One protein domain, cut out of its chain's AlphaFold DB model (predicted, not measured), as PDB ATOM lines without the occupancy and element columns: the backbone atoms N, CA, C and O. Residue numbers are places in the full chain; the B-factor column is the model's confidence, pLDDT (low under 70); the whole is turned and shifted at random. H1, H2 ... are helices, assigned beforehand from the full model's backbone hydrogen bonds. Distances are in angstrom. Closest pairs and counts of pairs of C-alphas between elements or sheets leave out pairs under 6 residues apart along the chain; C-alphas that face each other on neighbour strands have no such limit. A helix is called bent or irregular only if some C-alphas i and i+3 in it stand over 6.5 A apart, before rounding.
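AT A GLANCE: This is residues 104 to 178 of the 202 residues of an uncharacterized protein of Ceratobasidium theobromae (UniProt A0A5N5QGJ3). One long straight helix, H1, makes the longest axis, and a second helix, H3, begins beside the middle of it and runs away about perpendicular to it, while a long loop, residues 148 to 166, returns along the length of H1 from its far end to reach H3. A first loop, residues 104 to 118, swings out past the beginning of H1, and beyond the end of H1 lies the four-residue helix H2, reached through a turn; residues 139 to 144, of which 144 belongs to H2, stick out. The printed part has 75 residues with three named helices, in the order H1, H2, H3, and no named strand; the class is all helix, though the helices hold 33 of the 75 residues, under half. The whole is compact, with a radius of gyration of the C-alphas of 13.0 A, and its C-alphas span 39 by 26 by 17 A along their three main axes.

HOW THE PARTS SIT: The printed part begins with residues 104 to 118, a long stretch with no named element whose C-alphas lie 9 to 21 A from the mean of all C-alphas. After it comes H1, residues 119 to 135, the longest helix. A short link of 8 residues follows H1 and ends at H2, residues 144 to 147. H1 and H2 are apart, and H2 touches no helix. Residues 139 to 144, of which 144 belongs to H2, stand free: each of their C-alphas has no C-alpha 8 or more residues away along the chain within 10 A. From H2 a long link of 19 residues, residues 148 to 166, leads to H3, residues 167 to 178; the C-alphas of this link lie 5 to 15 A from the mean of all C-alphas. H2 and H3 are apart. H1 and H3 only just touch, with 3 pairs of C-alphas within 8 A. Their closest C-alphas are those of Val 126 and Ile 167, 7.1 A apart. H1 touches H3 with residue 126 alone, and H3 touches H1 with residues 167 to 171 alone. The lines of H1 and H3 stand at 84 degrees, about perpendicular, and their centres are 12.2 A apart. In the backbones of H1 and H3 every pair of O of residue i and N of residue i+4 is within hydrogen-bond range. H2 is too short for such a pair, and its one pair of O of residue i and N of residue i+3 is within range.

IN THESE COORDINATES: The first printed C-alpha, that of Arg 104, is at (627.430, 455.742, 439.198). H1 runs from Arg 119, C-alpha at (618.837, 450.293, 437.897), to Ile 135, C-alpha at (638.457, 436.095, 441.973), 24.6 A from first to last C-alpha. H2 runs from Arg 144 to Glu 147; it is neither bent nor irregular, but only just: C-alphas 144 and 147 are 6.4 A apart. H3 runs from Ile 167 to Lys 178, 16.3 A from first to last C-alpha, and C-alpha 178 is at (636.488, 455.901, 436.249).

THE WHOLE: The two C-alphas farthest apart are those of Lys 115 and Ser 139, at 39.8 A. The first and last printed C-alphas, those of Arg 104 and Lys 178, are 9.5 A apart. The printed part has no cut, and the full chain has 202 residues. The link from H2 to H3 is long. The mean pLDDT of the printed part is 83.3; 16 residues are under 70, namely residues 113 to 116 and residues 137 to 148. The mean pLDDT is 91 in H1, 54 in H2 and 93 in H3.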
ATOM      1  N   ARG A 104     627.762 454.494 439.910       93.31
ATOM      2  CA  ARG A 104     627.430 455.742 439.198       93.31
ATOM      3  C   ARG A 104     628.108 455.906 437.833       93.31
ATOM      4  O   ARG A 104     627.646 456.721 437.043       93.31
ATOM      5  N   TYR A 105     629.191 455.176 437.577       95.75
ATOM      6  CA  TYR A 105     629.937 455.225 436.316       95.75
ATOM      7  C   TYR A 105     629.458 454.183 435.303       95.75
ATOM      8  O   TYR A 105     629.886 454.208 434.157       95.75
ATOM      9  N   ILE A 106     628.562 453.288 435.719       94.06
ATOM     10  CA  ILE A 106     627.979 452.266 434.859       94.06
ATOM     11  C   ILE A 106     626.721 452.852 434.223       94.06
ATOM     12  O   ILE A 106     625.703 453.091 434.901       94.06
ATOM     13  N   ALA A 107     626.805 453.102 432.917       92.12
ATOM     14  CA  ALA A 107     625.648 453.487 432.128       92.12
ATOM     15  C   ALA A 107     624.650 452.329 432.089       92.12
ATOM     16  O   ALA A 107     625.017 451.172 431.949       92.12
ATOM     17  N   ILE A 108     623.379 452.663 432.256       91.25
ATOM     18  CA  ILE A 108     622.266 451.724 432.225       91.25
ATOM     19  C   ILE A 108     621.197 452.349 431.350       91.25
ATOM     20  O   ILE A 108     620.986 453.565 431.411       91.25
ATOM     21  N   ASP A 109     620.518 451.516 430.569       88.94
ATOM     22  CA  ASP A 109     619.458 451.968 429.682       88.94
ATOM     23  C   ASP A 109     618.379 452.775 430.451       88.94
ATOM     24  O   ASP A 109     617.907 452.330 431.505       88.94
ATOM     25  N   PRO A 110     617.959 453.961 429.971       86.19
ATOM     26  CA  PRO A 110     616.947 454.776 430.646       86.19
ATOM     27  C   PRO A 110     615.596 454.065 430.816       86.19
ATOM     28  O   PRO A 110     614.894 454.305 431.803       86.19
ATOM     29  N   SER A 111     615.241 453.159 429.901       86.69
ATOM     30  CA  SER A 111     614.037 452.325 429.975       86.69
ATOM     31  C   SER A 111     614.125 451.234 431.044       86.69
ATOM     32  O   SER A 111     613.103 450.617 431.351       86.69
ATOM     33  N   CYS A 112     615.291 451.044 431.683       86.69
ATOM     34  CA  CYS A 112     615.456 450.236 432.890       86.69
ATOM     35  C   CYS A 112     614.623 450.835 434.033       86.69
ATOM     36  O   CYS A 112     615.087 451.636 434.846       86.69
ATOM     37  N   SER A 113     613.346 450.481 434.020       68.88
ATOM     38  CA  SER A 113     612.299 450.913 434.944       68.88
ATOM     39  C   SER A 113     611.415 449.723 435.327       68.88
ATOM     40  O   SER A 113     610.280 449.895 435.770       68.88
ATOM     41  N   SER A 114     611.905 448.495 435.109       60.19
ATOM     42  CA  SER A 114     611.110 447.294 435.339       60.19
ATOM     43  C   SER A 114     610.671 447.228 436.806       60.19
ATOM     44  O   SER A 114     611.474 447.418 437.716       60.19
ATOM     45  N   LYS A 115     609.399 446.895 437.050       61.12
ATOM     46  CA  LYS A 115     608.840 446.704 438.402       61.12
ATOM     47  C   LYS A 115     609.558 445.611 439.222       61.12
ATOM     48  O   LYS A 115     609.310 445.507 440.416       61.12
ATOM     49  N   LYS A 116     610.401 444.781 438.588       62.53
ATOM     50  CA  LYS A 116     611.101 443.635 439.196       62.53
ATOM     51  C   LYS A 116     612.575 443.902 439.520       62.53
ATOM     52  O   LYS A 116     613.091 443.291 440.447       62.53
ATOM     53  N   LEU A 117     613.249 444.782 438.780       75.06
ATOM     54  CA  LEU A 117     614.668 445.089 438.974       75.06
ATOM     55  C   LEU A 117     614.941 446.584 438.874       75.06
ATOM     56  O   LEU A 117     614.558 447.239 437.903       75.06
ATOM     57  N   SER A 118     615.659 447.092 439.875       85.25
ATOM     58  CA  SER A 118     616.111 448.477 439.912       85.25
ATOM     59  C   SER A 118     617.355 448.676 439.041       85.25
ATOM     60  O   SER A 118     618.151 447.754 438.849       85.25
ATOM     61  N   ARG A 119     617.592 449.914 438.591       90.19
ATOM     62  CA  ARG A 119     618.837 450.293 437.897       90.19
ATOM     63  C   ARG A 119     620.089 449.960 438.713       90.19
ATOM     64  O   ARG A 119     621.092 449.554 438.140       90.19
ATOM     65  N   SER A 120     620.031 450.113 440.040       90.50
ATOM     66  CA  SER A 120     621.139 449.742 440.935       90.50
ATOM     67  C   SER A 120     621.412 448.238 440.876       90.50
ATOM     68  O   SER A 120     622.564 447.831 440.792       90.50
ATOM     69  N   THR A 121     620.369 447.408 440.787       91.38
ATOM     70  CA  THR A 121     620.524 445.955 440.645       91.38
ATOM     71  C   THR A 121     621.285 445.592 439.368       91.38
ATOM     72  O   THR A 121     622.268 444.863 439.452       91.38
ATOM     73  N   CYS A 122     620.920 446.153 438.208       92.75
ATOM     74  CA  CYS A 122     621.657 445.901 436.960       92.75
ATOM     75  C   CYS A 122     623.130 446.340 437.051       92.75
ATOM     76  O   CYS A 122     624.008 445.624 436.582       92.75
ATOM     77  N   ARG A 123     623.421 447.480 437.695       94.12
ATOM     78  CA  ARG A 123     624.807 447.944 437.915       94.12
ATOM     79  C   ARG A 123     625.598 446.986 438.793       94.12
ATOM     80  O   ARG A 123     626.741 446.671 438.476       94.12
ATOM     81  N   ARG A 124     624.986 446.505 439.877       93.56
ATOM     82  CA  ARG A 124     625.612 445.529 440.775       93.56
ATOM     83  C   ARG A 124     625.905 444.216 440.077       93.56
ATOM     84  O   ARG A 124     626.967 443.671 440.325       93.56
ATOM     85  N   VAL A 125     625.033 443.751 439.182       93.06
ATOM     86  CA  VAL A 125     625.290 442.538 438.389       93.06
ATOM     87  C   VAL A 125     626.540 442.698 437.520       93.06
ATOM     88  O   VAL A 125     627.373 441.799 437.501       93.06
ATOM     89  N   VAL A 126     626.741 443.860 436.883       94.12
ATOM     90  CA  VAL A 126     627.978 444.142 436.128       94.12
ATOM     91  C   VAL A 126     629.207 444.087 437.041       94.12
ATOM     92  O   VAL A 126     630.175 443.394 436.735       94.12
ATOM     93  N   ILE A 127     629.170 444.780 438.186       95.31
ATOM     94  CA  ILE A 127     630.289 444.802 439.146       95.31
ATOM     95  C   ILE A 127     630.573 443.399 439.691       95.31
ATOM     96  O   ILE A 127     631.733 442.995 439.780       95.31
ATOM     97  N   GLN A 128     629.525 442.655 440.036       93.25
ATOM     98  CA  GLN A 128     629.615 441.300 440.557       93.25
ATOM     99  C   GLN A 128     630.232 440.360 439.524       93.25
ATOM    100  O   GLN A 128     631.182 439.663 439.860       93.25
ATOM    101  N   GLY A 129     629.781 440.401 438.268       91.81
ATOM    102  CA  GLY A 129     630.371 439.589 437.206       91.81
ATOM    103  C   GLY A 129     631.867 439.872 437.024       91.81
ATOM    104  O   GLY A 129     632.662 438.941 436.921       91.81
ATOM    105  N   ILE A 130     632.276 441.148 437.048       93.56
ATOM    106  CA  ILE A 130     633.700 441.525 436.956       93.56
ATOM    107  C   ILE A 130     634.477 440.990 438.167       93.56
ATOM    108  O   ILE A 130     635.585 440.471 438.025       93.56
ATOM    109  N   THR A 131     633.880 441.085 439.354       92.31
ATOM    110  CA  THR A 131     634.463 440.610 440.615       92.31
ATOM    111  C   THR A 131     634.672 439.100 440.605       92.31
ATOM    112  O   THR A 131     635.771 438.620 440.876       92.31
ATOM    113  N   GLU A 132     633.653 438.343 440.212       88.50
ATOM    114  CA  GLU A 132     633.727 436.892 440.047       88.50
ATOM    115  C   GLU A 132     634.806 436.507 439.026       88.50
ATOM    116  O   GLU A 132     635.612 435.606 439.278       88.50
ATOM    117  N   ASN A 133     634.902 437.252 437.923       86.69
ATOM    118  CA  ASN A 133     635.901 437.020 436.889       86.69
ATOM    119  C   ASN A 133     637.342 437.105 437.397       86.69
ATOM    120  O   ASN A 133     638.163 436.286 436.992       86.69
ATOM    121  N   PHE A 134     637.693 438.055 438.269       85.69
ATOM    122  CA  PHE A 134     639.076 438.158 438.756       85.69
ATOM    123  C   PHE A 134     639.356 437.400 440.057       85.69
ATOM    124  O   PHE A 134     640.530 437.243 440.396       85.69
ATOM    125  N   ILE A 135     638.322 436.933 440.770       83.88
ATOM    126  CA  ILE A 135     638.457 436.095 441.973       83.88
ATOM    127  C   ILE A 135     638.613 434.619 441.607       83.88
ATOM    128  O   ILE A 135     639.422 433.920 442.215       83.88
ATOM    129  N   VAL A 136     637.841 434.127 440.633       75.25
ATOM    130  CA  VAL A 136     637.873 432.709 440.264       75.25
ATOM    131  C   VAL A 136     639.213 432.388 439.613       75.25
ATOM    132  O   VAL A 136     639.567 432.982 438.590       75.25
ATOM    133  N   ASP A 137     639.936 431.422 440.181       66.62
ATOM    134  CA  ASP A 137     641.185 430.930 439.612       66.62
ATOM    135  C   ASP A 137     640.898 430.253 438.262       66.62
ATOM    136  O   ASP A 137     640.204 429.229 438.203       66.62
ATOM    137  N   PRO A 138     641.400 430.810 437.152       63.81
ATOM    138  CA  PRO A 138     641.125 430.249 435.845       63.81
ATOM    139  C   PRO A 138     641.834 428.909 435.588       63.81
ATOM    140  O   PRO A 138     641.495 428.233 434.622       63.81
ATOM    141  N   SER A 139     642.786 428.497 436.434       60.56
ATOM    142  CA  SER A 139     643.399 427.166 436.351       60.56
ATOM    143  C   SER A 139     642.459 426.044 436.814       60.56
ATOM    144  O   SER A 139     642.609 424.902 436.384       60.56
ATOM    145  N   ILE A 140     641.433 426.372 437.610       58.44
ATOM    146  CA  ILE A 140     640.429 425.418 438.104       58.44
ATOM    147  C   ILE A 140     639.322 425.187 437.067       58.44
ATOM    148  O   ILE A 140     638.746 424.104 437.001       58.44
ATOM    149  N   SER A 141     639.022 426.176 436.221       56.38
ATOM    150  CA  SER A 141     637.877 426.110 435.305       56.38
ATOM    151  C   SER A 141     638.138 425.328 434.013       56.38
ATOM    152  O   SER A 141     637.230 425.219 433.190       56.38
ATOM    153  N   GLY A 142     639.357 424.804 433.800       52.50
ATOM    154  CA  GLY A 142     639.740 424.054 432.590       52.50
ATOM    155  C   GLY A 142     639.533 424.829 431.280       52.50
ATOM    156  O   GLY A 142     639.568 424.260 430.190       52.50
ATOM    157  N   SER A 143     639.276 426.130 431.388       53.97
ATOM    158  CA  SER A 143     638.721 426.947 430.330       53.97
ATOM    159  C   SER A 143     639.798 427.859 429.760       53.97
ATOM    160  O   SER A 143     640.539 428.522 430.490       53.97
ATOM    161  N   ARG A 144     639.824 427.977 428.426       53.47
ATOM    162  CA  ARG A 144     640.631 428.974 427.693       53.47
ATOM    163  C   ARG A 144     640.347 430.422 428.130       53.47
ATOM    164  O   ARG A 144     641.084 431.326 427.773       53.47
ATOM    165  N   THR A 145     639.336 430.647 428.974       52.59
ATOM    166  CA  THR A 145     639.028 431.940 429.604       52.59
ATOM    167  C   THR A 145     640.117 432.475 430.540       52.59
ATOM    168  O   THR A 145     639.999 433.600 431.017       52.59
ATOM    169  N   SER A 146     641.155 431.685 430.847       52.59
ATOM    170  CA  SER A 146     642.313 432.130 431.641       52.59
ATOM    171  C   SER A 146     643.079 433.301 431.027       52.59
ATOM    172  O   SER A 146     643.717 434.076 431.733       52.59
ATOM    173  N   GLU A 147     642.955 433.447 429.716       58.50
ATOM    174  CA  GLU A 147     643.668 434.419 428.905       58.50
ATOM    175  C   GLU A 147     642.935 435.768 428.802       58.50
ATOM    176  O   GLU A 147     643.496 436.742 428.316       58.50
ATOM    177  N   LEU A 148     641.695 435.862 429.285       66.56
ATOM    178  CA  LEU A 148     640.849 437.038 429.089       66.56
ATOM    179  C   LEU A 148     641.153 438.163 430.087       66.56
ATOM    180  O   LEU A 148     641.814 437.980 431.119       66.56
ATOM    181  N   ASP A 149     640.649 439.354 429.780       83.19
ATOM    182  CA  ASP A 149     640.605 440.443 430.747       83.19
ATOM    183  C   ASP A 149     639.539 440.195 431.833       83.19
ATOM    184  O   ASP A 149     638.791 439.216 431.805       83.19
ATOM    185  N   ILE A 150     639.479 441.076 432.830       88.81
ATOM    186  CA  ILE A 150     638.480 440.983 433.903       88.81
ATOM    187  C   ILE A 150     637.044 441.325 433.447       88.81
ATOM    188  O   ILE A 150     636.103 441.131 434.215       88.81
ATOM    189  N   PHE A 151     636.858 441.824 432.223       90.69
ATOM    190  CA  PHE A 151     635.596 442.339 431.687       90.69
ATOM    191  C   PHE A 151     634.937 441.433 430.635       90.69
ATOM    192  O   PHE A 151     633.815 441.697 430.212       90.69
ATOM    193  N   GLU A 152     635.607 440.378 430.191       84.00
ATOM    194  CA  GLU A 152     635.112 439.484 429.151       84.00
ATOM    195  C   GLU A 152     634.311 438.302 429.715       84.00
ATOM    196  O   GLU A 152     634.496 437.877 430.854       84.00
ATOM    197  N   ASN A 153     633.402 437.750 428.904       79.31
ATOM    198  CA  ASN A 153     632.506 436.641 429.275       79.31
ATOM    199  C   ASN A 153     631.666 436.880 430.538       79.31
ATOM    200  O   ASN A 153     631.319 435.939 431.255       79.31
ATOM    201  N   LEU A 154     631.306 438.137 430.798       86.00
ATOM    202  CA  LEU A 154     630.362 438.460 431.857       86.00
ATOM    203  C   LEU A 154     628.982 437.894 431.530       86.00
ATOM    204  O   LEU A 154     628.444 438.097 430.440       86.00
ATOM    205  N   SER A 155     628.393 437.207 432.505       82.81
ATOM    206  CA  SER A 155     626.996 436.797 432.434       82.81
ATOM    207  C   SER A 155     626.095 438.022 432.570       82.81
ATOM    208  O   SER A 155     626.255 438.822 433.488       82.81
ATOM    209  N   SER A 156     625.103 438.141 431.689       84.44
ATOM    210  CA  SER A 156     624.004 439.102 431.834       84.44
ATOM    211  C   SER A 156     622.853 438.556 432.695       84.44
ATOM    212  O   SER A 156     621.816 439.207 432.849       84.44
ATOM    213  N   GLY A 157     623.024 437.361 433.273       85.00
ATOM    214  CA  GLY A 157     622.062 436.746 434.181       85.00
ATOM    215  C   GLY A 157     621.774 437.653 435.376       85.00
ATOM    216  O   GLY A 157     622.680 438.069 436.088       85.00
ATOM    217  N   GLY A 158     620.498 437.971 435.591       86.19
ATOM    218  CA  GLY A 158     620.078 438.897 436.645       86.19
ATOM    219  C   GLY A 158     620.037 440.367 436.223       86.19
ATOM    220  O   GLY A 158     619.666 441.198 437.042       86.19
ATOM    221  N   MET A 159     620.354 440.716 434.972       90.81
ATOM    222  CA  MET A 159     620.029 442.031 434.404       90.81
ATOM    223  C   MET A 159     618.606 442.029 433.822       90.81
ATOM    224  O   MET A 159     618.052 440.978 433.499       90.81
ATOM    225  N   CYS A 160     617.992 443.205 433.674       91.69
ATOM    226  CA  CYS A 160     616.721 443.314 432.956       91.69
ATOM    227  C   CYS A 160     616.926 443.257 431.432       91.69
ATOM    228  O   CYS A 160     618.025 443.509 430.938       91.69
ATOM    229  N   GLU A 161     615.847 443.002 430.689       90.81
ATOM    230  CA  GLU A 161     615.866 442.819 429.226       90.81
ATOM    231  C   GLU A 161     616.475 444.007 428.468       90.81
ATOM    232  O   GLU A 161     617.207 443.797 427.510       90.81
ATOM    233  N   SER A 162     616.255 445.242 428.933       91.25
ATOM    234  CA  SER A 162     616.869 446.433 428.327       91.25
ATOM    235  C   SER A 162     618.374 446.562 428.590       91.25
ATOM    236  O   SER A 162     619.072 447.213 427.827       91.25
ATOM    237  N   CYS A 163     618.890 446.011 429.692       91.88
ATOM    238  CA  CYS A 163     620.280 446.235 430.112       91.88
ATOM    239  C   CYS A 163     621.204 445.072 429.778       91.88
ATOM    240  O   CYS A 163     622.396 445.290 429.603       91.88
ATOM    241  N   ALA A 164     620.669 443.851 429.707       91.06
ATOM    242  CA  ALA A 164     621.445 442.666 429.362       91.06
ATOM    243  C   ALA A 164     622.199 442.802 428.018       91.06
ATOM    244  O   ALA A 164     623.376 442.440 427.985       91.06
ATOM    245  N   PRO A 165     621.605 443.357 426.938       91.75
ATOM    246  CA  PRO A 165     622.314 443.574 425.673       91.75
ATOM    247  C   PRO A 165     623.402 444.654 425.763       91.75
ATOM    248  O   PRO A 165     624.400 444.589 425.053       91.75
ATOM    249  N   GLU A 166     623.239 445.617 426.671       92.19
ATOM    250  CA  GLU A 166     624.107 446.792 426.830       92.19
ATOM    251  C   GLU A 166     625.266 446.567 427.813       92.19
ATOM    252  O   GLU A 166     625.923 447.518 428.245       92.19
ATOM    253  N   ILE A 167     625.540 445.318 428.205       90.88
ATOM    254  CA  ILE A 167     626.585 445.009 429.189       90.88
ATOM    255  C   ILE A 167     627.970 445.489 428.729       90.88
ATOM    256  O   ILE A 167     628.715 446.057 429.521       90.88
ATOM    257  N   VAL A 168     628.288 445.362 427.437       91.00
ATOM    258  CA  VAL A 168     629.564 445.832 426.868       91.00
ATOM    259  C   VAL A 168     629.665 447.357 426.947       91.00
ATOM    260  O   VAL A 168     630.662 447.889 427.429       91.00
ATOM    261  N   THR A 169     628.606 448.075 426.567       93.00
ATOM    262  CA  THR A 169     628.520 449.538 426.701       93.00
ATOM    263  C   THR A 169     628.680 449.977 428.163       93.00
ATOM    264  O   THR A 169     629.389 450.934 428.483       93.00
ATOM    265  N   SER A 170     628.061 449.238 429.082       92.88
ATOM    266  CA  SER A 170     628.127 449.472 430.528       92.88
ATOM    267  C   SER A 170     629.561 449.344 431.069       92.88
ATOM    268  O   SER A 170     629.987 450.125 431.919       92.88
ATOM    269  N   ILE A 171     630.333 448.388 430.547       94.06
ATOM    270  CA  ILE A 171     631.751 448.194 430.878       94.06
ATOM    271  C   ILE A 171     632.611 449.327 430.320       94.06
ATOM    272  O   ILE A 171     633.452 449.866 431.041       94.06
ATOM    273  N   GLU A 172     632.427 449.700 429.052       93.50
ATOM    274  CA  GLU A 172     633.234 450.766 428.446       93.50
ATOM    275  C   GLU A 172     633.004 452.104 429.153       93.50
ATOM    276  O   GLU A 172     633.960 452.807 429.475       93.50
ATOM    277  N   THR A 173     631.760 452.407 429.531       94.75
ATOM    278  CA  THR A 173     631.457 453.610 430.324       94.75
ATOM    279  C   THR A 173     632.109 453.590 431.709       94.75
ATOM    280  O   THR A 173     632.649 454.612 432.142       94.75
ATOM    281  N   LEU A 174     632.173 452.431 432.375       95.94
ATOM    282  CA  LEU A 174     632.917 452.267 433.628       95.94
ATOM    283  C   LEU A 174     634.426 452.498 433.437       95.94
ATOM    284  O   LEU A 174     635.056 453.204 434.237       95.94
ATOM    285  N   LYS A 175     635.010 451.922 432.379       94.38
ATOM    286  CA  LYS A 175     636.433 452.076 432.050       94.38
ATOM    287  C   LYS A 175     636.768 453.539 431.796       94.38
ATOM    288  O   LYS A 175     637.606 454.105 432.496       94.38
ATOM    289  N   GLU A 176     636.071 454.176 430.863       92.12
ATOM    290  CA  GLU A 176     636.338 455.554 430.452       92.12
ATOM    291  C   GLU A 176     636.005 456.582 431.538       92.12
ATOM    292  O   GLU A 176     636.724 457.580 431.689       92.12
ATOM    293  N   GLY A 177     634.925 456.337 432.283       91.81
ATOM    294  CA  GLY A 177     634.396 457.235 433.302       91.81
ATOM    295  C   GLY A 177     635.149 457.182 434.629       91.81
ATOM    296  O   GLY A 177     635.147 458.177 435.360       91.81
ATOM    297  N   LYS A 178     635.807 456.059 434.955       94.94
ATOM    298  CA  LYS A 178     636.488 455.901 436.249       94.94
ATOM    299  C   LYS A 178     637.822 455.169 436.195       94.94
ATOM    300  O   LYS A 178     638.807 455.710 436.698       94.94
TER     301      LYS A 178